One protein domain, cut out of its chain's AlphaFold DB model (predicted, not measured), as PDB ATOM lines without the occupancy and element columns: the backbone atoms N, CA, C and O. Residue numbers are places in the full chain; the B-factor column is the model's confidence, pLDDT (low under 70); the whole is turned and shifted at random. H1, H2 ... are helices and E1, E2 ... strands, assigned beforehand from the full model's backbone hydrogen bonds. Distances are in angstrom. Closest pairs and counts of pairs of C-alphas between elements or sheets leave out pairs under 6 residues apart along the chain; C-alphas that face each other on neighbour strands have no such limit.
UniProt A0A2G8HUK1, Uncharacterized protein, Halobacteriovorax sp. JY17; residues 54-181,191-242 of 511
ATOM      1  N   PHE A  54     158.830 171.794 181.042       70.88
ATOM      2  CA  PHE A  54     157.906 171.534 179.938       70.88
ATOM      3  C   PHE A  54     156.445 171.417 180.439       70.88
ATOM      4  O   PHE A  54     156.184 170.573 181.305       70.88
ATOM      5  N   PRO A  55     155.491 172.235 179.944       72.69
ATOM      6  CA  PRO A  55     154.093 172.140 180.355       72.69
ATOM      7  C   PRO A  55     153.479 170.832 179.847       72.69
ATOM      8  O   PRO A  55     153.491 170.549 178.651       72.69
ATOM      9  N   ILE A  56     152.932 170.029 180.761       74.88
ATOM     10  CA  ILE A  56     152.274 168.762 180.437       74.88
ATOM     11  C   ILE A  56     150.785 168.937 180.666       74.88
ATOM     12  O   ILE A  56     150.338 169.136 181.799       74.88
ATOM     13  N   LEU A  57     150.028 168.839 179.576       75.44
ATOM     14  CA  LEU A  57     148.577 168.790 179.615       75.44
ATOM     15  C   LEU A  57     148.131 167.337 179.778       75.44
ATOM     16  O   LEU A  57     148.561 166.454 179.042       75.44
ATOM     17  N   LYS A  58     147.272 167.084 180.761       76.44
ATOM     18  CA  LYS A  58     146.605 165.805 180.988       76.44
ATOM     19  C   LYS A  58     145.150 165.920 180.563       76.44
ATOM     20  O   LYS A  58     144.452 166.853 180.961       76.44
ATOM     21  N   LEU A  59     144.697 164.950 179.776       77.19
ATOM     22  CA  LEU A  59     143.297 164.783 179.415       77.19
ATOM     23  C   LEU A  59     142.699 163.684 180.292       77.19
ATOM     24  O   LEU A  59     143.203 162.568 180.277       77.19
ATOM     25  N   HIS A  60     141.617 163.978 181.012       75.88
ATOM     26  CA  HIS A  60     140.873 162.980 181.786       75.88
ATOM     27  C   HIS A  60     139.500 162.742 181.160       75.88
ATOM     28  O   HIS A  60     138.722 163.681 180.989       75.88
ATOM     29  N   GLY A  61     139.165 161.490 180.855       70.25
ATOM     30  CA  GLY A  61     137.864 161.135 180.281       70.25
ATOM     31  C   GLY A  61     136.705 161.279 181.272       70.25
ATOM     32  O   GLY A  61     136.800 160.818 182.408       70.25
ATOM     33  N   VAL A  62     135.589 161.879 180.839       66.94
ATOM     34  CA  VAL A  62     134.361 162.007 181.657       66.94
ATOM     35  C   VAL A  62     133.203 161.246 181.038       66.94
ATOM     36  O   VAL A  62     132.602 160.377 181.667       66.94
ATOM     37  N   GLU A  63     132.886 161.571 179.790       76.94
ATOM     38  CA  GLU A  63     131.780 161.002 179.027       76.94
ATOM     39  C   GLU A  63     132.166 160.997 177.553       76.94
ATOM     40  O   GLU A  63     132.770 161.954 177.079       76.94
ATOM     41  N   SER A  64     131.757 159.982 176.800       86.31
ATOM     42  CA  SER A  64     131.887 160.003 175.345       86.31
ATOM     43  C   SER A  64     130.578 159.621 174.677       86.31
ATOM     44  O   SER A  64     129.728 158.923 175.229       86.31
ATOM     45  N   GLU A  65     130.406 160.100 173.458       91.19
ATOM     46  CA  GLU A  65     129.269 159.824 172.603       91.19
ATOM     47  C   GLU A  65     129.777 159.433 171.221       91.19
ATOM     48  O   GLU A  65     130.584 160.128 170.610       91.19
ATOM     49  N   PHE A  66     129.275 158.324 170.702       91.19
ATOM     50  CA  PHE A  66     129.463 157.950 169.312       91.19
ATOM     51  C   PHE A  66     128.289 158.451 168.485       91.19
ATOM     52  O   PHE A  66     127.142 158.048 168.699       91.19
ATOM     53  N   SER A  67     128.582 159.318 167.524       91.75
ATOM     54  CA  SER A  67     127.648 159.755 166.495       91.75
ATOM     55  C   SER A  67     127.765 158.819 165.294       91.75
ATOM     56  O   SER A  67     128.802 158.751 164.639       91.75
ATOM     57  N   ILE A  68     126.700 158.068 165.028       91.81
ATOM     58  CA  ILE A  68     126.535 157.226 163.847       91.81
ATOM     59  C   ILE A  68     125.909 158.090 162.755       91.81
ATOM     60  O   ILE A  68     124.799 158.607 162.917       91.81
ATOM     61  N   LEU A  69     126.627 158.229 161.652       91.06
ATOM     62  CA  LEU A  69     126.281 159.049 160.504       91.06
ATOM     63  C   LEU A  69     125.835 158.158 159.341       91.06
ATOM     64  O   LEU A  69     126.396 157.084 159.102       91.06
ATOM     65  N   GLY A  70     124.831 158.621 158.603       89.44
ATOM     66  CA  GLY A  70     124.382 157.987 157.370       89.44
ATOM     67  C   GLY A  70     125.327 158.256 156.196       89.44
ATOM     68  O   GLY A  70     126.297 159.019 156.281       89.44
ATOM     69  N   SER A  71     125.003 157.679 155.041       83.94
ATOM     70  CA  SER A  71     125.722 157.950 153.788       83.94
ATOM     71  C   SER A  71     125.653 159.426 153.374       83.94
ATOM     72  O   SER A  71     126.597 159.940 152.784       83.94
ATOM     73  N   ASN A  72     124.586 160.134 153.752       84.31
ATOM     74  CA  ASN A  72     124.406 161.573 153.538       84.31
ATOM     75  C   ASN A  72     125.133 162.466 154.567       84.31
ATOM     76  O   ASN A  72     125.076 163.684 154.444       84.31
ATOM     77  N   GLY A  73     125.802 161.886 155.572       80.88
ATOM     78  CA  GLY A  73     126.504 162.628 156.630       80.88
ATOM     79  C   GLY A  73     125.598 163.125 157.758       80.88
ATOM     80  O   GLY A  73     126.084 163.715 158.717       80.88
ATOM     81  N   GLU A  74     124.290 162.868 157.692       89.06
ATOM     82  CA  GLU A  74     123.384 163.213 158.784       89.06
ATOM     83  C   GLU A  74     123.546 162.244 159.955       89.06
ATOM     84  O   GLU A  74     123.744 161.037 159.775       89.06
ATOM     85  N   VAL A  75     123.413 162.773 161.172       90.00
ATOM     86  CA  VAL A  75     123.430 161.974 162.399       90.00
ATOM     87  C   VAL A  75     122.176 161.107 162.450       90.00
ATOM     88  O   VAL A  75     121.088 161.575 162.776       90.00
ATOM     89  N   VAL A  76     122.351 159.818 162.176       90.56
ATOM     90  CA  VAL A  76     121.308 158.796 162.309       90.56
ATOM     91  C   VAL A  76     121.073 158.494 163.782       90.56
ATOM     92  O   VAL A  76     119.940 158.261 164.210       90.56
ATOM     93  N   ARG A  77     122.149 158.473 164.577       90.38
ATOM     94  CA  ARG A  77     122.063 158.114 165.987       90.38
ATOM     95  C   ARG A  77     123.233 158.631 166.804       90.38
ATOM     96  O   ARG A  77     124.359 158.665 166.337       90.38
ATOM     97  N   LYS A  78     122.965 158.915 168.074       92.00
ATOM     98  CA  LYS A  78     123.968 159.143 169.110       92.00
ATOM     99  C   LYS A  78     123.924 158.026 170.151       92.00
ATOM    100  O   LYS A  78     122.837 157.610 170.566       92.00
ATOM    101  N   VAL A  79     125.082 157.503 170.536       91.50
ATOM    102  CA  VAL A  79     125.221 156.410 171.505       91.50
ATOM    103  C   VAL A  79     126.195 156.840 172.600       91.50
ATOM    104  O   VAL A  79     127.380 156.989 172.310       91.50
ATOM    105  N   PRO A  80     125.742 157.022 173.853       91.50
ATOM    106  CA  PRO A  80     126.654 157.297 174.953       91.50
ATOM    107  C   PRO A  80     127.504 156.056 175.240       91.50
ATOM    108  O   PRO A  80     126.975 154.951 175.416       91.50
ATOM    109  N   VAL A  81     128.816 156.252 175.300       89.31
ATOM    110  CA  VAL A  81     129.814 155.214 175.544       89.31
ATOM    111  C   VAL A  81     130.769 155.642 176.648       89.31
ATOM    112  O   VAL A  81     131.102 156.817 176.801       89.31
ATOM    113  N   LYS A  82     131.217 154.669 177.436       88.25
ATOM    114  CA  LYS A  82     132.289 154.880 178.407       88.25
ATOM    115  C   LYS A  82     133.637 154.600 177.759       88.25
ATOM    116  O   LYS A  82     133.818 153.545 177.149       88.25
ATOM    117  N   ILE A  83     134.559 155.536 177.934       87.50
ATOM    118  CA  ILE A  83     135.965 155.377 177.582       87.50
ATOM    119  C   ILE A  83     136.800 155.315 178.857       87.50
ATOM    120  O   ILE A  83     136.483 155.976 179.844       87.50
ATOM    121  N   GLU A  84     137.843 154.499 178.837       87.75
ATOM    122  CA  GLU A  84     138.782 154.331 179.942       87.75
ATOM    123  C   GLU A  84     140.160 154.795 179.481       87.75
ATOM    124  O   GLU A  84     140.615 154.413 178.401       87.75
ATOM    125  N   GLU A  85     140.810 155.640 180.275       86.00
ATOM    126  CA  GLU A  85     142.165 156.095 179.978       86.00
ATOM    127  C   GLU A  85     143.139 154.913 180.004       86.00
ATOM    128  O   GLU A  85     143.076 154.032 180.866       86.00
ATOM    129  N   ARG A  86     144.044 154.886 179.028       86.56
ATOM    130  CA  ARG A  86     145.139 153.930 178.956       86.56
ATOM    131  C   ARG A  86     146.424 154.697 178.697       86.56
ATOM    132  O   ARG A  86     146.522 155.429 177.717       86.56
ATOM    133  N   SER A  87     147.437 154.457 179.522       87.25
ATOM    134  CA  SER A  87     148.739 155.077 179.306       87.25
ATOM    135  C   SER A  87     149.334 154.678 177.954       87.25
ATOM    136  O   SER A  87     149.691 153.514 177.718       87.25
ATOM    137  N   PHE A  88     149.443 155.670 177.072       89.19
ATOM    138  CA  PHE A  88     150.114 155.548 175.785       89.19
ATOM    139  C   PHE A  88     151.618 155.321 175.983       89.19
ATOM    140  O   PHE A  88     152.197 154.404 175.399       89.19
ATOM    141  N   ILE A  89     152.229 156.106 176.874       90.06
ATOM    142  CA  ILE A  89     153.663 156.058 177.159       90.06
ATOM    143  C   ILE A  89     154.054 154.704 177.742       90.06
ATOM    144  O   ILE A  89     154.964 154.069 177.223       90.06
ATOM    145  N   ARG A  90     153.344 154.201 178.760       89.06
ATOM    146  CA  ARG A  90     153.654 152.902 179.379       89.06
ATOM    147  C   ARG A  90     153.624 151.769 178.355       89.06
ATOM    148  O   ARG A  90     154.529 150.940 178.332       89.06
ATOM    149  N   LYS A  91     152.606 151.757 177.485       88.06
ATOM    150  CA  LYS A  91     152.477 150.790 176.385       88.06
ATOM    151  C   LYS A  91     153.660 150.890 175.416       88.06
ATOM    152  O   LYS A  91     154.270 149.873 175.112       88.06
ATOM    153  N   LYS A  92     154.028 152.103 174.996       89.25
ATOM    154  CA  LYS A  92     155.161 152.340 174.091       89.25
ATOM    155  C   LYS A  92     156.505 151.941 174.712       89.25
ATOM    156  O   LYS A  92     157.333 151.342 174.037       89.25
ATOM    157  N   LEU A  93     156.723 152.227 175.997       90.38
ATOM    158  CA  LEU A  93     157.931 151.808 176.717       90.38
ATOM    159  C   LEU A  93     158.032 150.280 176.803       90.38
ATOM    160  O   LEU A  93     159.117 149.739 176.606       90.38
ATOM    161  N   LEU A  94     156.915 149.582 177.038       88.69
ATOM    162  CA  LEU A  94     156.880 148.119 177.021       88.69
ATOM    163  C   LEU A  94     157.259 147.563 175.635       88.69
ATOM    164  O   LEU A  94     158.111 146.679 175.554       88.69
ATOM    165  N   ASP A  95     156.715 148.137 174.558       86.50
ATOM    166  CA  ASP A  95     157.060 147.760 173.177       86.50
ATOM    167  C   ASP A  95     158.563 147.978 172.876       86.50
ATOM    168  O   ASP A  95     159.197 147.152 172.212       86.50
ATOM    169  N   ILE A  96     159.162 149.057 173.402       88.62
ATOM    170  CA  ILE A  96     160.603 149.350 173.279       88.62
ATOM    171  C   ILE A  96     161.453 148.329 174.047       88.62
ATOM    172  O   ILE A  96     162.486 147.893 173.541       88.62
ATOM    173  N   LEU A  97     161.046 147.927 175.254       86.62
ATOM    174  CA  LEU A  97     161.791 146.943 176.049       86.62
ATOM    175  C   LEU A  97     161.813 145.561 175.391       86.62
ATOM    176  O   LEU A  97     162.820 144.859 175.465       86.62
ATOM    177  N   GLU A  98     160.716 145.170 174.747       83.75
ATOM    178  CA  GLU A  98     160.632 143.897 174.036       83.75
ATOM    179  C   GLU A  98     161.338 143.927 172.680       83.75
ATOM    180  O   GLU A  98     161.975 142.948 172.282       83.75
ATOM    181  N   ASN A  99     161.234 145.049 171.966       84.12
ATOM    182  CA  ASN A  99     161.914 145.269 170.701       84.12
ATOM    183  C   ASN A  99     162.507 146.689 170.658       84.12
ATOM    184  O   ASN A  99     161.820 147.623 170.231       84.12
ATOM    185  N   PRO A 100     163.801 146.847 170.998       80.31
ATOM    186  CA  PRO A 100     164.475 148.151 171.037       80.31
ATOM    187  C   PRO A 100     164.507 148.907 169.704       80.31
ATOM    188  O   PRO A 100     164.778 150.104 169.679       80.31
ATOM    189  N   TYR A 101     164.240 148.226 168.584       76.44
ATOM    190  CA  TYR A 101     164.202 148.825 167.249       76.44
ATOM    191  C   TYR A 101     162.785 149.159 166.772       76.44
ATOM    192  O   TYR A 101     162.625 149.652 165.657       76.44
ATOM    193  N   SER A 102     161.755 148.865 167.571       74.62
ATOM    194  CA  SER A 102     160.359 149.039 167.164       74.62
ATOM    195  C   SER A 102     159.978 150.510 167.015       74.62
ATOM    196  O   SER A 102     159.369 150.885 166.014       74.62
ATOM    197  N   GLN A 103     160.321 151.337 168.006       75.81
ATOM    198  CA  GLN A 103     159.930 152.742 168.101       75.81
ATOM    199  C   GLN A 103     160.964 153.542 168.907       75.81
ATOM    200  O   GLN A 103     161.739 152.983 169.680       75.81
ATOM    201  N   LYS A 104     160.962 154.869 168.746       83.06
ATOM    202  CA  LYS A 104     161.711 155.797 169.605       83.06
ATOM    203  C   LYS A 104     160.743 156.631 170.429       83.06
ATOM    204  O   LYS A 104     159.676 156.991 169.932       83.06
ATOM    205  N   LEU A 105     161.138 156.929 171.661       84.81
ATOM    206  CA  LEU A 105     160.449 157.881 172.521       84.81
ATOM    207  C   LEU A 105     160.701 159.302 171.994       84.81
ATOM    208  O   LEU A 105     161.852 159.662 171.737       84.81
ATOM    209  N   SER A 106     159.643 160.081 171.805       84.38
ATOM    210  CA  SER A 106     159.692 161.468 171.344       84.38
ATOM    211  C   SER A 106     158.783 162.356 172.197       84.38
ATOM    212  O   SER A 106     157.998 161.871 173.009       84.38
ATOM    213  N   ILE A 107     158.918 163.677 172.081       79.75
ATOM    214  CA  ILE A 107     158.201 164.611 172.967       79.75
ATOM    215  C   ILE A 107     156.726 164.644 172.627       79.75
ATOM    216  O   ILE A 107     155.885 164.859 173.494       79.75
ATOM    217  N   GLU A 108     156.412 164.371 171.367       81.88
ATOM    218  CA  GLU A 108     155.056 164.163 170.889       81.88
ATOM    219  C   GLU A 108     154.337 163.080 171.705       81.88
ATOM    220  O   GLU A 108     153.125 163.167 171.896       81.88
ATOM    221  N   ASP A 109     155.063 162.097 172.250       87.00
ATOM    222  CA  ASP A 109     154.478 161.051 173.089       87.00
ATOM    223  C   ASP A 109     153.982 161.582 174.441       87.00
ATOM    224  O   ASP A 109     153.013 161.047 174.974       87.00
ATOM    225  N   LEU A 110     154.611 162.636 174.984       84.38
ATOM    226  CA  LEU A 110     154.253 163.239 176.279       84.38
ATOM    227  C   LEU A 110     152.877 163.910 176.260       84.38
ATOM    228  O   LEU A 110     152.252 164.079 177.302       84.38
ATOM    229  N   VAL A 111     152.430 164.299 175.068       86.19
ATOM    230  CA  VAL A 111     151.175 165.015 174.813       86.19
ATOM    231  C   VAL A 111     150.189 164.162 174.004       86.19
ATOM    232  O   VAL A 111     149.270 164.676 173.363       86.19
ATOM    233  N   THR A 112     150.398 162.843 174.000       89.75
ATOM    234  CA  THR A 112     149.533 161.869 173.331       89.75
ATOM    235  C   THR A 112     148.781 161.032 174.358       89.75
ATOM    236  O   THR A 112     149.375 160.340 175.183       89.75
ATOM    237  N   HIS A 113     147.455 161.037 174.260       89.44
ATOM    238  CA  HIS A 113     146.551 160.330 175.162       89.44
ATOM    239  C   HIS A 113     145.811 159.224 174.409       89.44
ATOM    240  O   HIS A 113     145.298 159.453 173.313       89.44
ATOM    241  N   GLU A 114     145.734 158.024 174.989       90.00
ATOM    242  CA  GLU A 114     145.016 156.880 174.416       90.00
ATOM    243  C   GLU A 114     143.857 156.474 175.335       90.00
ATOM    244  O   GLU A 114     144.005 156.326 176.546       90.00
ATOM    245  N   TYR A 115     142.686 156.258 174.747       89.94
ATOM    246  CA  TYR A 115     141.483 155.832 175.448       89.94
ATOM    247  C   TYR A 115     140.952 154.533 174.867       89.94
ATOM    248  O   TYR A 115     140.846 154.367 173.654       89.94
ATOM    249  N   PHE A 116     140.574 153.604 175.730       87.81
ATOM    250  CA  PHE A 116     140.018 152.317 175.348       87.81
ATOM    251  C   PHE A 116     138.498 152.286 175.529       87.81
ATOM    252  O   PHE A 116     137.948 152.880 176.453       87.81
ATOM    253  N   VAL A 117     137.812 151.545 174.657       87.56
ATOM    254  CA  VAL A 117     136.365 151.310 174.730       87.56
ATOM    255  C   VAL A 117     136.147 149.826 174.986       87.56
ATOM    256  O   VAL A 117     136.550 148.981 174.185       87.56
ATOM    257  N   SER A 118     135.490 149.484 176.095       85.31
ATOM    258  CA  SER A 118     135.285 148.075 176.434       85.31
ATOM    259  C   SER A 118     134.372 147.358 175.422       85.31
ATOM    260  O   SER A 118     133.436 147.963 174.888       85.31
ATOM    261  N   PRO A 119     134.528 146.036 175.206       85.81
ATOM    262  CA  PRO A 119     133.682 145.306 174.257       85.81
ATOM    263  C   PRO A 119     132.182 145.329 174.615       85.81
ATOM    264  O   PRO A 119     131.333 145.080 173.766       85.81
ATOM    265  N   SER A 120     131.824 145.583 175.880       84.25
ATOM    266  CA  SER A 120     130.419 145.762 176.290       84.25
ATOM    267  C   SER A 120     129.859 147.132 175.885       84.25
ATOM    268  O   SER A 120     128.672 147.236 175.593       84.25
ATOM    269  N   GLU A 121     130.693 148.172 175.807       87.94
ATOM    270  CA  GLU A 121     130.294 149.477 175.263       87.94
ATOM    271  C   GLU A 121     130.117 149.398 173.740       87.94
ATOM    272  O   GLU A 121     129.135 149.911 173.208       87.94
ATOM    273  N   VAL A 122     130.973 148.630 173.052       87.50
ATOM    274  CA  VAL A 122     130.836 148.319 171.616       87.50
ATOM    275  C   VAL A 122     129.482 147.672 171.293       87.50
ATOM    276  O   VAL A 122     128.851 148.021 170.294       87.50
ATOM    277  N   LEU A 123     128.980 146.783 172.165       88.56
ATOM    278  CA  LEU A 123     127.663 146.153 172.004       88.56
ATOM    279  C   LEU A 123     126.532 147.190 171.866       88.56
ATOM    280  O   LEU A 123     125.602 146.976 171.089       88.56
ATOM    281  N   LYS A 124     126.613 148.328 172.574       89.38
ATOM    282  CA  LYS A 124     125.601 149.401 172.506       89.38
ATOM    283  C   LYS A 124     125.510 150.028 171.119       89.38
ATOM    284  O   LYS A 124     124.422 150.425 170.702       89.38
ATOM    285  N   VAL A 125     126.637 150.088 170.413       86.31
ATOM    286  CA  VAL A 125     126.769 150.695 169.086       86.31
ATOM    287  C   VAL A 125     126.167 149.776 168.024       86.31
ATOM    288  O   VAL A 125     125.283 150.182 167.274       86.31
ATOM    289  N   ILE A 126     126.577 148.505 168.011       87.44
ATOM    290  CA  ILE A 126     126.171 147.531 166.979       87.44
ATOM    291  C   ILE A 126     124.748 147.009 167.140       87.44
ATOM    292  O   ILE A 126     124.174 146.481 166.198       87.44
ATOM    293  N   ASN A 127     124.163 147.125 168.329       85.88
ATOM    294  CA  ASN A 127     122.849 146.567 168.634       85.88
ATOM    295  C   ASN A 127     121.731 147.037 167.674       85.88
ATOM    296  O   ASN A 127     120.748 146.338 167.429       85.88
ATOM    297  N   HIS A 128     121.843 148.247 167.147       83.50
ATOM    298  CA  HIS A 128     120.737 148.880 166.433       83.50
ATOM    299  C   HIS A 128     120.783 148.725 164.918       83.50
ATOM    300  O   HIS A 128     119.820 149.095 164.250       83.50
ATOM    301  N   HIS A 129     121.849 148.120 164.407       87.25
ATOM    302  CA  HIS A 129     122.105 147.948 162.986       87.25
ATOM    303  C   HIS A 129     122.424 146.484 162.709       87.25
ATOM    304  O   HIS A 129     123.023 145.807 163.546       87.25
ATOM    305  N   SER A 130     122.001 145.960 161.559       87.25
ATOM    306  CA  SER A 130     122.481 144.636 161.149       87.25
ATOM    307  C   SER A 130     123.978 144.702 160.827       87.25
ATOM    308  O   SER A 130     124.469 145.745 160.401       87.25
ATOM    309  N   PHE A 131     124.726 143.607 160.990       89.44
ATOM    310  CA  PHE A 131     126.155 143.588 160.641       89.44
ATOM    311  C   PHE A 131     126.396 143.961 159.172       89.44
ATOM    312  O   PHE A 131     127.404 144.580 158.855       89.44
ATOM    313  N   GLY A 132     125.449 143.648 158.280       84.00
ATOM    314  CA  GLY A 132     125.492 144.070 156.879       84.00
ATOM    315  C   GLY A 132     125.247 145.566 156.643       84.00
ATOM    316  O   GLY A 132     125.640 146.070 155.600       84.00
ATOM    317  N   GLU A 133     124.619 146.282 157.579       87.44
ATOM    318  CA  GLU A 133     124.412 147.736 157.485       87.44
ATOM    319  C   GLU A 133     125.631 148.535 157.960       87.44
ATOM    320  O   GLU A 133     125.814 149.667 157.516       87.44
ATOM    321  N   LEU A 134     126.465 147.964 158.839       88.31
ATOM    322  CA  LEU A 134     127.591 148.670 159.467       88.31
ATOM    323  C   LEU A 134     128.599 149.213 158.448       88.31
ATOM    324  O   LEU A 134     129.176 150.271 158.677       88.31
ATOM    325  N   SER A 135     128.775 148.530 157.315       85.00
ATOM    326  CA  SER A 135     129.691 148.944 156.248       85.00
ATOM    327  C   SER A 135     129.290 150.267 155.583       85.00
ATOM    328  O   SER A 135     130.125 150.935 154.983       85.00
ATOM    329  N   ASN A 136     128.008 150.641 155.665       89.00
ATOM    330  CA  ASN A 136     127.447 151.827 155.009       89.00
ATOM    331  C   ASN A 136     127.302 153.022 155.958       89.00
ATOM    332  O   ASN A 136     126.794 154.073 155.561       89.00
ATOM    333  N   LEU A 137     127.691 152.848 157.221       91.31
ATOM    334  CA  LEU A 137     127.580 153.856 158.262       91.31
ATOM    335  C   LEU A 137     128.963 154.406 158.591       91.31
ATOM    336  O   LEU A 137     129.965 153.687 158.552       91.31
ATOM    337  N   ARG A 138     129.006 155.681 158.969       91.19
ATOM    338  CA  ARG A 138     130.213 156.329 159.485       91.19
ATOM    339  C   ARG A 138     130.077 156.588 160.982       91.19
ATOM    340  O   ARG A 138     128.974 156.773 161.487       91.19
ATOM    341  N   LEU A 139     131.190 156.555 161.700       90.00
ATOM    342  CA  LEU A 139     131.292 156.817 163.125       90.00
ATOM    343  C   LEU A 139     132.139 158.067 163.335       90.00
ATOM    344  O   LEU A 139     133.240 158.168 162.799       90.00
ATOM    345  N   GLN A 140     131.650 158.960 164.180       89.25
ATOM    346  CA  GLN A 140     132.424 160.039 164.771       89.25
ATOM    347  C   GLN A 140     132.336 159.924 166.290       89.25
ATOM    348  O   GLN A 140     131.246 159.773 166.847       89.25
ATOM    349  N   THR A 141     133.471 160.014 166.973       88.31
ATOM    350  CA  THR A 141     133.500 160.082 168.433       88.31
ATOM    351  C   THR A 141     133.491 161.531 168.874       88.31
ATOM    352  O   THR A 141     134.250 162.338 168.350       88.31
ATOM    353  N   ASN A 142     132.667 161.835 169.869       87.06
ATOM    354  CA  ASN A 142     132.718 163.063 170.640       87.06
ATOM    355  C   ASN A 142     133.012 162.720 172.101       87.06
ATOM    356  O   ASN A 142     132.178 162.120 172.777       87.06
ATOM    357  N   SER A 143     134.201 163.071 172.574       84.69
ATOM    358  CA  SER A 143     134.654 162.810 173.936       84.69
ATOM    359  C   SER A 143     134.695 164.098 174.734       84.69
ATOM    360  O   SER A 143     135.356 165.057 174.354       84.69
ATOM    361  N   LYS A 144     134.031 164.095 175.883       79.44
ATOM    362  CA  LYS A 144     134.160 165.131 176.897       79.44
ATOM    363  C   LYS A 144     135.364 164.824 177.776       79.44
ATOM    364  O   LYS A 144     135.302 163.918 178.614       79.44
ATOM    365  N   LEU A 145     136.448 165.558 177.555       77.88
ATOM    366  CA  LEU A 145     137.703 165.407 178.282       77.88
ATOM    367  C   LEU A 145     137.955 166.638 179.149       77.88
ATOM    368  O   LEU A 145     137.728 167.772 178.725       77.88
ATOM    369  N   LEU A 146     138.426 166.405 180.367       74.94
ATOM    370  CA  LEU A 146     138.872 167.451 181.276       74.94
ATOM    371  C   LEU A 146     140.343 167.722 181.033       74.94
ATOM    372  O   LEU A 146     141.137 166.783 181.025       74.94
ATOM    373  N   LEU A 147     140.689 168.991 180.895       74.56
ATOM    374  CA  LEU A 147     142.064 169.426 180.711       74.56
ATOM    375  C   LEU A 147     142.667 169.822 182.063       74.56
ATOM    376  O   LEU A 147     142.047 170.551 182.837       74.56
ATOM    377  N   GLU A 148     143.866 169.335 182.351       74.81
ATOM    378  CA  GLU A 148     144.647 169.692 183.538       74.81
ATOM    379  C   GLU A 148     146.085 169.997 183.114       74.81
ATOM    380  O   GLU A 148     146.667 169.235 182.352       74.81
ATOM    381  N   SER A 149     146.659 171.099 183.592       72.69
ATOM    382  CA  SER A 149     148.032 171.507 183.273       72.69
ATOM    383  C   SER A 149     148.933 171.341 184.491       72.69
ATOM    384  O   SER A 149     148.525 171.633 185.614       72.69
ATOM    385  N   SER A 150     150.180 170.917 184.273       70.38
ATOM    386  CA  SER A 150     151.224 170.955 185.306       70.38
ATOM    387  C   SER A 150     151.700 172.374 185.641       70.38
ATOM    388  O   SER A 150     152.413 172.555 186.628       70.38
ATOM    389  N   LYS A 151     151.334 173.366 184.822       70.12
ATOM    390  CA  LYS A 151     151.719 174.771 184.968       70.12
ATOM    391  C   LYS A 151     150.484 175.667 185.085       70.12
ATOM    392  O   LYS A 151     149.491 175.438 184.394       70.12
ATOM    393  N   GLU A 152     150.572 176.676 185.947       65.56
ATOM    394  CA  GLU A 152     149.576 177.746 186.061       65.56
ATOM    395  C   GLU A 152     149.510 178.578 184.765       65.56
ATOM    396  O   GLU A 152     150.446 178.572 183.964       65.56
ATOM    397  N   GLY A 153     148.383 179.253 184.537       61.12
ATOM    398  CA  GLY A 153     148.138 180.065 183.342       61.12
ATOM    399  C   GLY A 153     146.902 179.630 182.552       61.12
ATOM    400  O   GLY A 153     146.312 178.575 182.797       61.12
ATOM    401  N   MET A 154     146.483 180.477 181.612       64.44
ATOM    402  CA  MET A 154     145.337 180.222 180.739       64.44
ATOM    403  C   MET A 154     145.804 179.659 179.396       64.44
ATOM    404  O   MET A 154     146.720 180.201 178.784       64.44
ATOM    405  N   ILE A 155     145.150 178.591 178.934       68.94
ATOM    406  CA  ILE A 155     145.360 178.069 177.581       68.94
ATOM    407  C   ILE A 155     144.498 178.890 176.629       68.94
ATOM    408  O   ILE A 155     143.269 178.859 176.713       68.94
ATOM    409  N   GLU A 156     145.137 179.655 175.754       66.88
ATOM    410  CA  GLU A 156     144.451 180.553 174.818       66.88
ATOM    411  C   GLU A 156     143.891 179.773 173.623       66.88
ATOM    412  O   GLU A 156     142.734 179.952 173.215       66.88
ATOM    413  N   SER A 157     144.694 178.837 173.122       74.62
ATOM    414  CA  SER A 157     144.381 177.964 171.998       74.62
ATOM    415  C   SER A 157     144.921 176.549 172.235       74.62
ATOM    416  O   SER A 157     145.948 176.358 172.890       74.62
ATOM    417  N   LEU A 158     144.204 175.544 171.725       79.12
ATOM    418  CA  LEU A 158     144.617 174.140 171.749       79.12
ATOM    419  C   LEU A 158     144.349 173.505 170.384       79.12
ATOM    420  O   LEU A 158     143.193 173.315 169.996       79.12
ATOM    421  N   ASP A 159     145.415 173.126 169.695       83.88
ATOM    422  CA  ASP A 159     145.369 172.327 168.479       83.88
ATOM    423  C   ASP A 159     145.571 170.856 168.825       83.88
ATOM    424  O   ASP A 159     146.489 170.481 169.561       83.88
ATOM    425  N   TYR A 160     144.719 169.994 168.280       85.00
ATOM    426  CA  TYR A 160     144.840 168.560 168.470       85.00
ATOM    427  C   TYR A 160     144.518 167.789 167.200       85.00
ATOM    428  O   TYR A 160     143.718 168.196 166.363       85.00
ATOM    429  N   GLU A 161     145.111 166.615 167.101       85.75
ATOM    430  CA  GLU A 161     144.800 165.617 166.100       85.75
ATOM    431  C   GLU A 161     144.208 164.401 166.793       85.75
ATOM    432  O   GLU A 161     144.728 163.910 167.797       85.75
ATOM    433  N   ALA A 162     143.100 163.910 166.260       85.50
ATOM    434  CA  ALA A 162     142.418 162.758 166.819       85.50
ATOM    435  C   ALA A 162     142.305 161.652 165.783       85.50
ATOM    436  O   ALA A 162     141.980 161.906 164.623       85.50
ATOM    437  N   GLU A 163     142.526 160.419 166.219       84.94
ATOM    438  CA  GLU A 163     142.395 159.233 165.382       84.94
ATOM    439  C   GLU A 163     141.860 158.047 166.186       84.94
ATOM    440  O   GLU A 163     142.002 157.954 167.406       84.94
ATOM    441  N   ILE A 164     141.271 157.084 165.485       80.31
ATOM    442  CA  ILE A 164     141.143 155.727 166.014       80.31
ATOM    443  C   ILE A 164     142.409 155.003 165.575       80.31
ATOM    444  O   ILE A 164     142.673 154.908 164.376       80.31
ATOM    445  N   SER A 165     143.206 154.536 166.536       68.06
ATOM    446  CA  SER A 165     144.549 154.015 166.260       68.06
ATOM    447  C   SER A 165     144.511 152.953 165.155       68.06
ATOM    448  O   SER A 165     143.745 151.989 165.241       68.06
ATOM    449  N   GLU A 166     145.394 153.105 164.162       65.25
ATOM    450  CA  GLU A 166     145.575 152.182 163.027       65.25
ATOM    451  C   GLU A 166     144.442 152.188 161.989       65.25
ATOM    452  O   GLU A 166     144.269 151.203 161.264       65.25
ATOM    453  N   VAL A 167     143.689 153.287 161.913       64.88
ATOM    454  CA  VAL A 167     142.850 153.654 160.765       64.88
ATOM    455  C   VAL A 167     143.569 154.783 160.023       64.88
ATOM    456  O   VAL A 167     143.492 155.940 160.426       64.88
ATOM    457  N   GLU A 168     144.316 154.442 158.968       54.09
ATOM    458  CA  GLU A 168     145.263 155.352 158.289       54.09
ATOM    459  C   GLU A 168     144.615 156.626 157.708       54.09
ATOM    460  O   GLU A 168     145.300 157.618 157.484       54.09
ATOM    461  N   SER A 169     143.298 156.625 157.488       57.25
ATOM    462  CA  SER A 169     142.559 157.700 156.817       57.25
ATOM    463  C   SER A 169     141.820 158.673 157.745       57.25
ATOM    464  O   SER A 169     141.137 159.557 157.233       57.25
ATOM    465  N   ASN A 170     141.924 158.537 159.078       64.31
ATOM    466  CA  ASN A 170     141.063 159.286 160.010       64.31
ATOM    467  C   ASN A 170     141.780 160.249 160.974       64.31
ATOM    468  O   ASN A 170     141.168 160.729 161.930       64.31
ATOM    469  N   ARG A 171     143.067 160.534 160.758       73.19
ATOM    470  CA  ARG A 171     143.772 161.559 161.538       73.19
ATOM    471  C   ARG A 171     143.371 162.935 161.019       73.19
ATOM    472  O   ARG A 171     143.748 163.314 159.913       73.19
ATOM    473  N   VAL A 172     142.578 163.656 161.805       72.19
ATOM    474  CA  VAL A 172     142.037 164.969 161.423       72.19
ATOM    475  C   VAL A 172     142.513 166.025 162.421       72.19
ATOM    476  O   VAL A 172     142.395 165.782 163.626       72.19
ATOM    477  N   PRO A 173     143.050 167.168 161.952       79.25
ATOM    478  CA  PRO A 173     143.416 168.278 162.816       79.25
ATOM    479  C   PRO A 173     142.178 169.083 163.224       79.25
ATOM    480  O   PRO A 173     141.263 169.313 162.430       79.25
ATOM    481  N   PHE A 174     142.176 169.545 164.466       77.31
ATOM    482  CA  PHE A 174     141.134 170.366 165.060       77.31
ATOM    483  C   PHE A 174     141.766 171.463 165.914       77.31
ATOM    484  O   PHE A 174     142.797 171.249 166.545       77.31
ATOM    485  N   THR A 175     141.084 172.602 166.007       75.62
ATOM    486  CA  THR A 175     141.477 173.710 166.881       75.62
ATOM    487  C   THR A 175     140.334 174.034 167.835       75.62
ATOM    488  O   THR A 175     139.199 174.264 167.409       75.62
ATOM    489  N   LEU A 176     140.633 174.083 169.130       68.31
ATOM    490  CA  LEU A 176     139.757 174.627 170.163       68.31
ATOM    491  C   LEU A 176     140.254 176.029 170.519       68.31
ATOM    492  O   LEU A 176     141.422 176.214 170.857       68.31
ATOM    493  N   ARG A 177     139.361 177.017 170.439       64.00
ATOM    494  CA  ARG A 177     139.631 178.398 170.859       64.00
ATOM    495  C   ARG A 177     138.626 178.807 171.917       64.00
ATOM    496  O   ARG A 177     137.429 178.572 171.742       64.00
ATOM    497  N   ASN A 178     139.110 179.445 172.972       53.81
ATOM    498  CA  ASN A 178     138.235 180.118 173.920       53.81
ATOM    499  C   ASN A 178     137.670 181.388 173.270       53.81
ATOM    500  O   ASN A 178     138.364 182.072 172.516       53.81
ATOM    501  N   SER A 179     136.402 181.708 173.529       50.91
ATOM    502  CA  SER A 179     135.867 183.013 173.133       50.91
ATOM    503  C   SER A 179     136.309 184.099 174.120       50.91
ATOM    504  O   SER A 179     136.508 183.842 175.306       50.91
ATOM    505  N   SER A 180     136.397 185.344 173.651       47.22
ATOM    506  CA  SER A 180     136.715 186.521 174.477       47.22
ATOM    507  C   SER A 180     135.685 186.811 175.581       47.22
ATOM    508  O   SER A 180     135.946 187.589 176.486       47.22
ATOM    509  N   GLU A 181     134.492 186.213 175.508       43.72
ATOM    510  CA  GLU A 181     133.468 186.284 176.562       43.72
ATOM    511  C   GLU A 181     133.620 185.166 177.605       43.72
ATOM    512  O   GLU A 181     132.994 185.224 178.663       43.72
ATOM    513  N   LYS A 191     140.204 174.232 191.904       37.69
ATOM    514  CA  LYS A 191     138.882 173.623 191.488       37.69
ATOM    515  C   LYS A 191     138.100 174.489 190.461       37.69
ATOM    516  O   LYS A 191     138.169 175.702 190.596       37.69
ATOM    517  N   PRO A 192     137.187 173.937 189.608       41.56
ATOM    518  CA  PRO A 192     136.948 172.553 189.178       41.56
ATOM    519  C   PRO A 192     137.381 172.314 187.713       41.56
ATOM    520  O   PRO A 192     137.477 173.231 186.910       41.56
ATOM    521  N   LYS A 193     137.604 171.048 187.361       48.81
ATOM    522  CA  LYS A 193     137.952 170.600 186.010       48.81
ATOM    523  C   LYS A 193     136.873 171.018 184.985       48.81
ATOM    524  O   LYS A 193     135.713 170.638 185.159       48.81
ATOM    525  N   GLU A 194     137.235 171.741 183.922       50.59
ATOM    526  CA  GLU A 194     136.317 172.078 182.819       50.59
ATOM    527  C   GLU A 194     136.386 171.052 181.683       50.59
ATOM    528  O   GLU A 194     137.445 170.516 181.362       50.59
ATOM    529  N   SER A 195     135.226 170.748 181.099       59.22
ATOM    530  CA  SER A 195     135.048 169.699 180.092       59.22
ATOM    531  C   SER A 195     135.045 170.276 178.684       59.22
ATOM    532  O   SER A 195     134.101 170.964 178.299       59.22
ATOM    533  N   TYR A 196     136.023 169.876 177.878       68.44
ATOM    534  CA  TYR A 196     136.110 170.178 176.452       68.44
ATOM    535  C   TYR A 196     135.568 169.017 175.619       68.44
ATOM    536  O   TYR A 196     135.707 167.857 175.999       68.44
ATOM    537  N   SER A 197     134.942 169.324 174.480       73.88
ATOM    538  CA  SER A 197     134.456 168.311 173.534       73.88
ATOM    539  C   SER A 197     135.493 168.086 172.436       73.88
ATOM    540  O   SER A 197     135.677 168.938 171.569       73.88
ATOM    541  N   PHE A 198     136.159 166.939 172.477       79.06
ATOM    542  CA  PHE A 198     137.114 166.488 171.474       79.06
ATOM    543  C   PHE A 198     136.423 165.581 170.464       79.06
ATOM    544  O   PHE A 198     135.763 164.608 170.834       79.06
ATOM    545  N   LEU A 199     136.612 165.861 169.183       82.75
ATOM    546  CA  LEU A 199     136.064 165.066 168.098       82.75
ATOM    547  C   LEU A 199     137.135 164.214 167.450       82.75
ATOM    548  O   LEU A 199     138.299 164.583 167.408       82.75
ATOM    549  N   THR A 200     136.729 163.078 166.907       84.62
ATOM    550  CA  THR A 200     137.522 162.375 165.898       84.62
ATOM    551  C   THR A 200     137.030 162.763 164.509       84.62
ATOM    552  O   THR A 200     135.904 163.247 164.347       84.62
ATOM    553  N   GLY A 201     137.828 162.482 163.482       80.94
ATOM    554  CA  GLY A 201     137.282 162.424 162.132       80.94
ATOM    555  C   GLY A 201     136.259 161.287 161.975       80.94
ATOM    556  O   GLY A 201     136.027 160.481 162.893       80.94
ATOM    557  N   GLU A 202     135.645 161.232 160.797       87.12
ATOM    558  CA  GLU A 202     134.673 160.207 160.426       87.12
ATOM    559  C   GLU A 202     135.362 158.962 159.855       87.12
ATOM    560  O   GLU A 202     136.107 159.042 158.881       87.12
ATOM    561  N   ALA A 203     135.045 157.785 160.395       85.31
ATOM    562  CA  ALA A 203     135.520 156.502 159.870       85.31
ATOM    563  C   ALA A 203     134.363 155.530 159.630       85.31
ATOM    564  O   ALA A 203     133.280 155.702 160.183       85.31
ATOM    565  N   SER A 204     134.572 154.478 158.833       87.81
ATOM    566  CA  SER A 204     133.581 153.400 158.704       87.81
ATOM    567  C   SER A 204     133.268 152.800 160.079       87.81
ATOM    568  O   SER A 204     134.183 152.517 160.863       87.81
ATOM    569  N   VAL A 205     131.980 152.596 160.385       89.62
ATOM    570  CA  VAL A 205     131.557 151.953 161.639       89.62
ATOM    571  C   VAL A 205     132.151 150.551 161.721       89.62
ATOM    572  O   VAL A 205     132.741 150.201 162.737       89.62
ATOM    573  N   GLU A 206     132.054 149.762 160.651       88.50
ATOM    574  CA  GLU A 206     132.599 148.401 160.608       88.50
ATOM    575  C   GLU A 206     134.101 148.369 160.932       88.50
ATOM    576  O   GLU A 206     134.535 147.614 161.805       88.50
ATOM    577  N   GLU A 207     134.891 149.216 160.269       85.88
ATOM    578  CA  GLU A 207     136.340 149.279 160.472       85.88
ATOM    579  C   GLU A 207     136.694 149.739 161.889       85.88
ATOM    580  O   GLU A 207     137.506 149.106 162.570       85.88
ATOM    581  N   THR A 208     136.033 150.794 162.367       85.44
ATOM    582  CA  THR A 208     136.254 151.339 163.708       85.44
ATOM    583  C   THR A 208     135.997 150.289 164.781       85.44
ATOM    584  O   THR A 208     136.817 150.093 165.678       85.44
ATOM    585  N   LEU A 209     134.870 149.578 164.686       87.25
ATOM    586  CA  LEU A 209     134.506 148.545 165.650       87.25
ATOM    587  C   LEU A 209     135.523 147.409 165.646       87.25
ATOM    588  O   LEU A 209     135.917 146.958 166.718       87.25
ATOM    589  N   LYS A 210     135.986 146.977 164.467       86.19
ATOM    590  CA  LYS A 210     137.038 145.960 164.352       86.19
ATOM    591  C   LYS A 210     138.317 146.418 165.055       86.19
ATOM    592  O   LYS A 210     138.869 145.695 165.878       86.19
ATOM    593  N   LYS A 211     138.772 147.646 164.817       86.19
ATOM    594  CA  LYS A 211     139.993 148.163 165.453       86.19
ATOM    595  C   LYS A 211     139.847 148.242 166.971       86.19
ATOM    596  O   LYS A 211     140.672 147.680 167.694       86.19
ATOM    597  N   VAL A 212     138.754 148.821 167.454       86.81
ATOM    598  CA  VAL A 212     138.454 148.911 168.890       86.81
ATOM    599  C   VAL A 212     138.385 147.524 169.543       86.81
ATOM    600  O   VAL A 212     139.012 147.293 170.577       86.81
ATOM    601  N   LEU A 213     137.692 146.567 168.921       87.38
ATOM    602  CA  LEU A 213     137.581 145.194 169.426       87.38
ATOM    603  C   LEU A 213     138.920 144.448 169.439       87.38
ATOM    604  O   LEU A 213     139.139 143.624 170.322       87.38
ATOM    605  N   SER A 214     139.834 144.756 168.516       83.19
ATOM    606  CA  SER A 214     141.186 144.182 168.499       83.19
ATOM    607  C   SER A 214     142.113 144.749 169.585       83.19
ATOM    608  O   SER A 214     143.208 144.226 169.800       83.19
ATOM    609  N   GLY A 215     141.670 145.784 170.309       77.69
ATOM    610  CA  GLY A 215     142.413 146.414 171.400       77.69
ATOM    611  C   GLY A 215     143.045 147.763 171.056       77.69
ATOM    612  O   GLY A 215     143.812 148.275 171.878       77.69
ATOM    613  N   SER A 216     142.742 148.335 169.883       83.31
ATOM    614  CA  SER A 216     143.109 149.714 169.545       83.31
ATOM    615  C   SER A 216     142.307 150.719 170.372       83.31
ATOM    616  O   SER A 216     141.131 150.498 170.668       83.31
ATOM    617  N   GLY A 217     142.945 151.833 170.725       86.50
ATOM    618  CA  GLY A 217     142.306 152.957 171.400       86.50
ATOM    619  C   GLY A 217     142.012 154.145 170.484       86.50
ATOM    620  O   GLY A 217     142.516 154.246 169.362       86.50
ATOM    621  N   ILE A 218     141.209 155.064 171.005       88.06
ATOM    622  CA  ILE A 218     140.998 156.411 170.481       88.06
ATOM    623  C   ILE A 218     142.163 157.264 170.969       88.06
ATOM    624  O   ILE A 218     142.394 157.357 172.175       88.06
ATOM    625  N   ARG A 219     142.924 157.840 170.043       90.19
ATOM    626  CA  ARG A 219     144.123 158.616 170.334       90.19
ATOM    627  C   ARG A 219     143.854 160.093 170.097       90.19
ATOM    628  O   ARG A 219     143.317 160.461 169.055       90.19
ATOM    629  N   TYR A 220     144.270 160.910 171.053       88.25
ATOM    630  CA  TYR A 220     144.300 162.362 170.950       88.25
ATOM    631  C   TYR A 220     145.745 162.814 171.106       88.25
ATOM    632  O   TYR A 220     146.371 162.545 172.128       88.25
ATOM    633  N   HIS A 221     146.274 163.467 170.083       89.62
ATOM    634  CA  HIS A 221     147.593 164.076 170.075       89.62
ATOM    635  C   HIS A 221     147.422 165.590 170.154       89.62
ATOM    636  O   HIS A 221     146.769 166.164 169.288       89.62
ATOM    637  N   LEU A 222     147.964 166.240 171.181       87.44
ATOM    638  CA  LEU A 222     147.939 167.701 171.265       87.44
ATOM    639  C   LEU A 222     149.100 168.250 170.432       87.44
ATOM    640  O   LEU A 222     150.258 168.176 170.849       87.44
ATOM    641  N   SER A 223     148.791 168.746 169.237       86.00
ATOM    642  CA  SER A 223     149.790 169.201 168.269       86.00
ATOM    643  C   SER A 223     150.453 170.500 168.723       86.00
ATOM    644  O   SER A 223     151.673 170.630 168.640       86.00
ATOM    645  N   ASN A 224     149.659 171.444 169.234       85.50
ATOM    646  CA  ASN A 224     150.143 172.718 169.751       85.50
ATOM    647  C   ASN A 224     149.180 173.287 170.803       85.50
ATOM    648  O   ASN A 224     147.990 172.979 170.803       85.50
ATOM    649  N   PHE A 225     149.689 174.125 171.698       81.88
ATOM    650  CA  PHE A 225     148.874 174.950 172.587       81.88
ATOM    651  C   PHE A 225     149.635 176.202 172.996       81.88
ATOM    652  O   PHE A 225     150.861 176.180 173.067       81.88
ATOM    653  N   GLU A 226     148.905 177.267 173.303       78.31
ATOM    654  CA  GLU A 226     149.470 178.532 173.778       78.31
ATOM    655  C   GLU A 226     149.169 178.713 175.264       78.31
ATOM    656  O   GLU A 226     148.009 178.686 175.678       78.31
ATOM    657  N   LEU A 227     150.223 178.876 176.068       75.25
ATOM    658  CA  LEU A 227     150.154 179.109 177.511       75.25
ATOM    659  C   LEU A 227     151.132 180.226 177.887       75.25
ATOM    660  O   LEU A 227     152.337 180.080 177.671       75.25
ATOM    661  N   GLU A 228     150.622 181.304 178.490       74.62
ATOM    662  CA  GLU A 228     151.420 182.483 178.881       74.62
ATOM    663  C   GLU A 228     152.268 183.036 177.716       74.62
ATOM    664  O   GLU A 228     153.483 183.191 177.843       74.62
ATOM    665  N   GLU A 229     151.640 183.276 176.558       74.25
ATOM    666  CA  GLU A 229     152.291 183.811 175.344       74.25
ATOM    667  C   GLU A 229     153.407 182.926 174.751       74.25
ATOM    668  O   GLU A 229     154.164 183.362 173.884       74.25
ATOM    669  N   ARG A 230     153.532 181.669 175.197       76.56
ATOM    670  CA  ARG A 230     154.455 180.684 174.619       76.56
ATOM    671  C   ARG A 230     153.695 179.503 174.047       76.56
ATOM    672  O   ARG A 230     152.876 178.893 174.738       76.56
ATOM    673  N   SER A 231     154.022 179.142 172.812       84.19
ATOM    674  CA  SER A 231     153.491 177.934 172.190       84.19
ATOM    675  C   SER A 231     154.195 176.676 172.711       84.19
ATOM    676  O   SER A 231     155.312 176.730 173.238       84.19
ATOM    677  N   LEU A 232     153.573 175.509 172.535       83.44
ATOM    678  CA  LEU A 232     154.213 174.221 172.796       83.44
ATOM    679  C   LEU A 232     155.502 174.074 171.973       83.44
ATOM    680  O   LEU A 232     156.476 173.520 172.473       83.44
ATOM    681  N   GLU A 233     155.542 174.583 170.741       84.62
ATOM    682  CA  GLU A 233     156.746 174.571 169.901       84.62
ATOM    683  C   GLU A 233     157.888 175.407 170.507       84.62
ATOM    684  O   GLU A 233     159.040 174.956 170.557       84.62
ATOM    685  N   ASP A 234     157.571 176.582 171.056       84.69
ATOM    686  CA  ASP A 234     158.541 177.436 171.754       84.69
ATOM    687  C   ASP A 234     159.048 176.765 173.036       84.69
ATOM    688  O   ASP A 234     160.242 176.794 173.348       84.69
ATOM    689  N   TRP A 235     158.159 176.098 173.775       80.25
ATOM    690  CA  TRP A 235     158.532 175.312 174.952       80.25
ATOM    691  C   TRP A 235     159.410 174.116 174.592       80.25
ATOM    692  O   TRP A 235     160.422 173.893 175.250       80.25
ATOM    693  N   LYS A 236     159.070 173.367 173.536       82.38
ATOM    694  CA  LYS A 236     159.892 172.254 173.039       82.38
ATOM    695  C   LYS A 236     161.296 172.743 172.703       82.38
ATOM    696  O   LYS A 236     162.268 172.172 173.180       82.38
ATOM    697  N   SER A 237     161.409 173.799 171.905       80.94
ATOM    698  CA  SER A 237     162.710 174.302 171.458       80.94
ATOM    699  C   SER A 237     163.560 174.844 172.613       80.94
ATOM    700  O   SER A 237     164.732 174.487 172.709       80.94
ATOM    701  N   SER A 238     162.972 175.631 173.518       80.31
ATOM    702  CA  SER A 238     163.681 176.184 174.682       80.31
ATOM    703  C   SER A 238     164.106 175.102 175.677       80.31
ATOM    704  O   SER A 238     165.296 174.945 175.941       80.31
ATOM    705  N   VAL A 239     163.169 174.280 176.154       74.12
ATOM    706  CA  VAL A 239     163.435 173.287 177.208       74.12
ATOM    707  C   VAL A 239     164.432 172.226 176.754       74.12
ATOM    708  O   VAL A 239     165.319 171.847 177.516       74.12
ATOM    709  N   LEU A 240     164.337 171.767 175.505       77.50
ATOM    710  CA  LEU A 240     165.276 170.777 174.972       77.50
ATOM    711  C   LEU A 240     166.650 171.338 174.648       77.50
ATOM    712  O   LEU A 240     167.603 170.570 174.571       77.50
ATOM    713  N   SER A 241     166.758 172.647 174.428       82.19
ATOM    714  CA  SER A 241     168.061 173.288 174.250       82.19
ATOM    715  C   SER A 241     168.824 173.440 175.567       82.19
ATOM    716  O   SER A 241     170.029 173.665 175.557       82.19
ATOM    717  N   GLU A 242     168.132 173.305 176.701       82.44
ATOM    718  CA  GLU A 242     168.672 173.576 178.037       82.44
ATOM    719  C   GLU A 242     168.730 172.312 178.919       82.44
ATOM    720  O   GLU A 242     169.378 172.306 179.970       82.44
TER     721      GLU A 242
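This is residues 54 to 181 and 191 to 242 of the 511 residues of an uncharacterized protein of Halobacteriovorax sp. JY17 (UniProt A0A2G8HUK1). Two strongly twisted antiparallel sheets stand partly face to face with their strands crossed, and at one corner E2 of the smaller sheet runs on into E3 of the larger. H3 and H4 cover part of one face of the smaller sheet side by side, while H1 points away from the larger sheet and H5 continues past E9 at one end of the longest axis. The printed part has 180 residues, with five named helices and nine named strands in the order E1 E2 E3 H1 H2 E4 H3 E5 E6 E7 E8 H4 E9 H5. The sheets run E3 E4 E9 E6 E7 and E2 E1 E5 E8; the class is mixed, helices and strands. The whole is compact, with a radius of gyration of the C-alphas of 17.5 A and spans of 57 by 50 by 29 A.

The larger sheet holds E3, residues 83 to 86, E4, 112 to 117, E9, 218 to 227, E6, 155 to 164, and E7, 172 to 177. N 84 and O 116 of E3 and E4 are 2.9 A apart, N 113 and O 220 of E4 and E9 2.8 A, N 161 and O 221 of E6 and E9 2.8 A, and N 174 and O 160 of the hairpin E6 and E7 2.8 A, each within hydrogen-bond range. The other sheet holds E2, residues 75 to 81, E1, 57 to 69, E5, 138 to 149, and E8, 195 to 199; N 66 and O 79 of the hairpin E1 and E2, N 60 and O 146 of E1 and E5, and N 143 and O 198 of E5 and E8 are each 2.8 A apart. Between the sheets, the closest C-alphas of E1 and E3 are those of Ser 64 and Ile 83, 6.6 A, and of E6 and E8 those of Ala 162 and Leu 199, 6.9 A. H3, residues 119 to 126, and H4, 205 to 213, lie on the same face of the smaller sheet, at heights of 8.6 and 8.8 A over the sheet, as two layers, helices on one face of a sheet. They only just touch, with 3 pairs of C-alphas within 8 A, the closest those of Pro 119 and Leu 213, 6.2 A, at a shallow tilt of 6 degrees, opposite ways. H1, residues 88 to 98, only grazes the larger sheet with residues 88 to 91. H2, residues 107 to 111, is on that sheet; its closest C-alpha to E9 is that of Val 111, 5.5 A from that of Leu 222. H5, residues 232 to 242, stands at that sheet's level, with a height of 3.1 A. Every O i to N i+4 pair is within hydrogen-bond range in H1, H4 and H5; in H3 it is 2 of 4, and in H2 0 of 1, with 2 of 2 O i to N i+3 pairs.

E1 begins at C-alpha 57 (148.577, 168.790, 179.615), spans 30.9 A and bends by 73 degrees at residue 62. E5 spans 33.4 A; E6 and E9 each span 25.5 A, and E9 bends by 56 degrees at residue 224. H1 spans 15.8 A, and H5 spans 15.4 A to C-alpha 242 (168.672, 173.576, 178.037).

The C-alphas of Ser 130 and Glu 242 are the two farthest apart, 57.1 A. Residues 182 to 190 are not printed; C-alphas 181 and 191 are 20.3 A apart across this cut, in the link E7 to E8. Of the links that are printed whole, H3 to E5 is long, with 11 residues. The mean pLDDT of the printed part is 80.6; 24 residues are under 70, among them 165 to 170, 176 to 181 and 191 to 196.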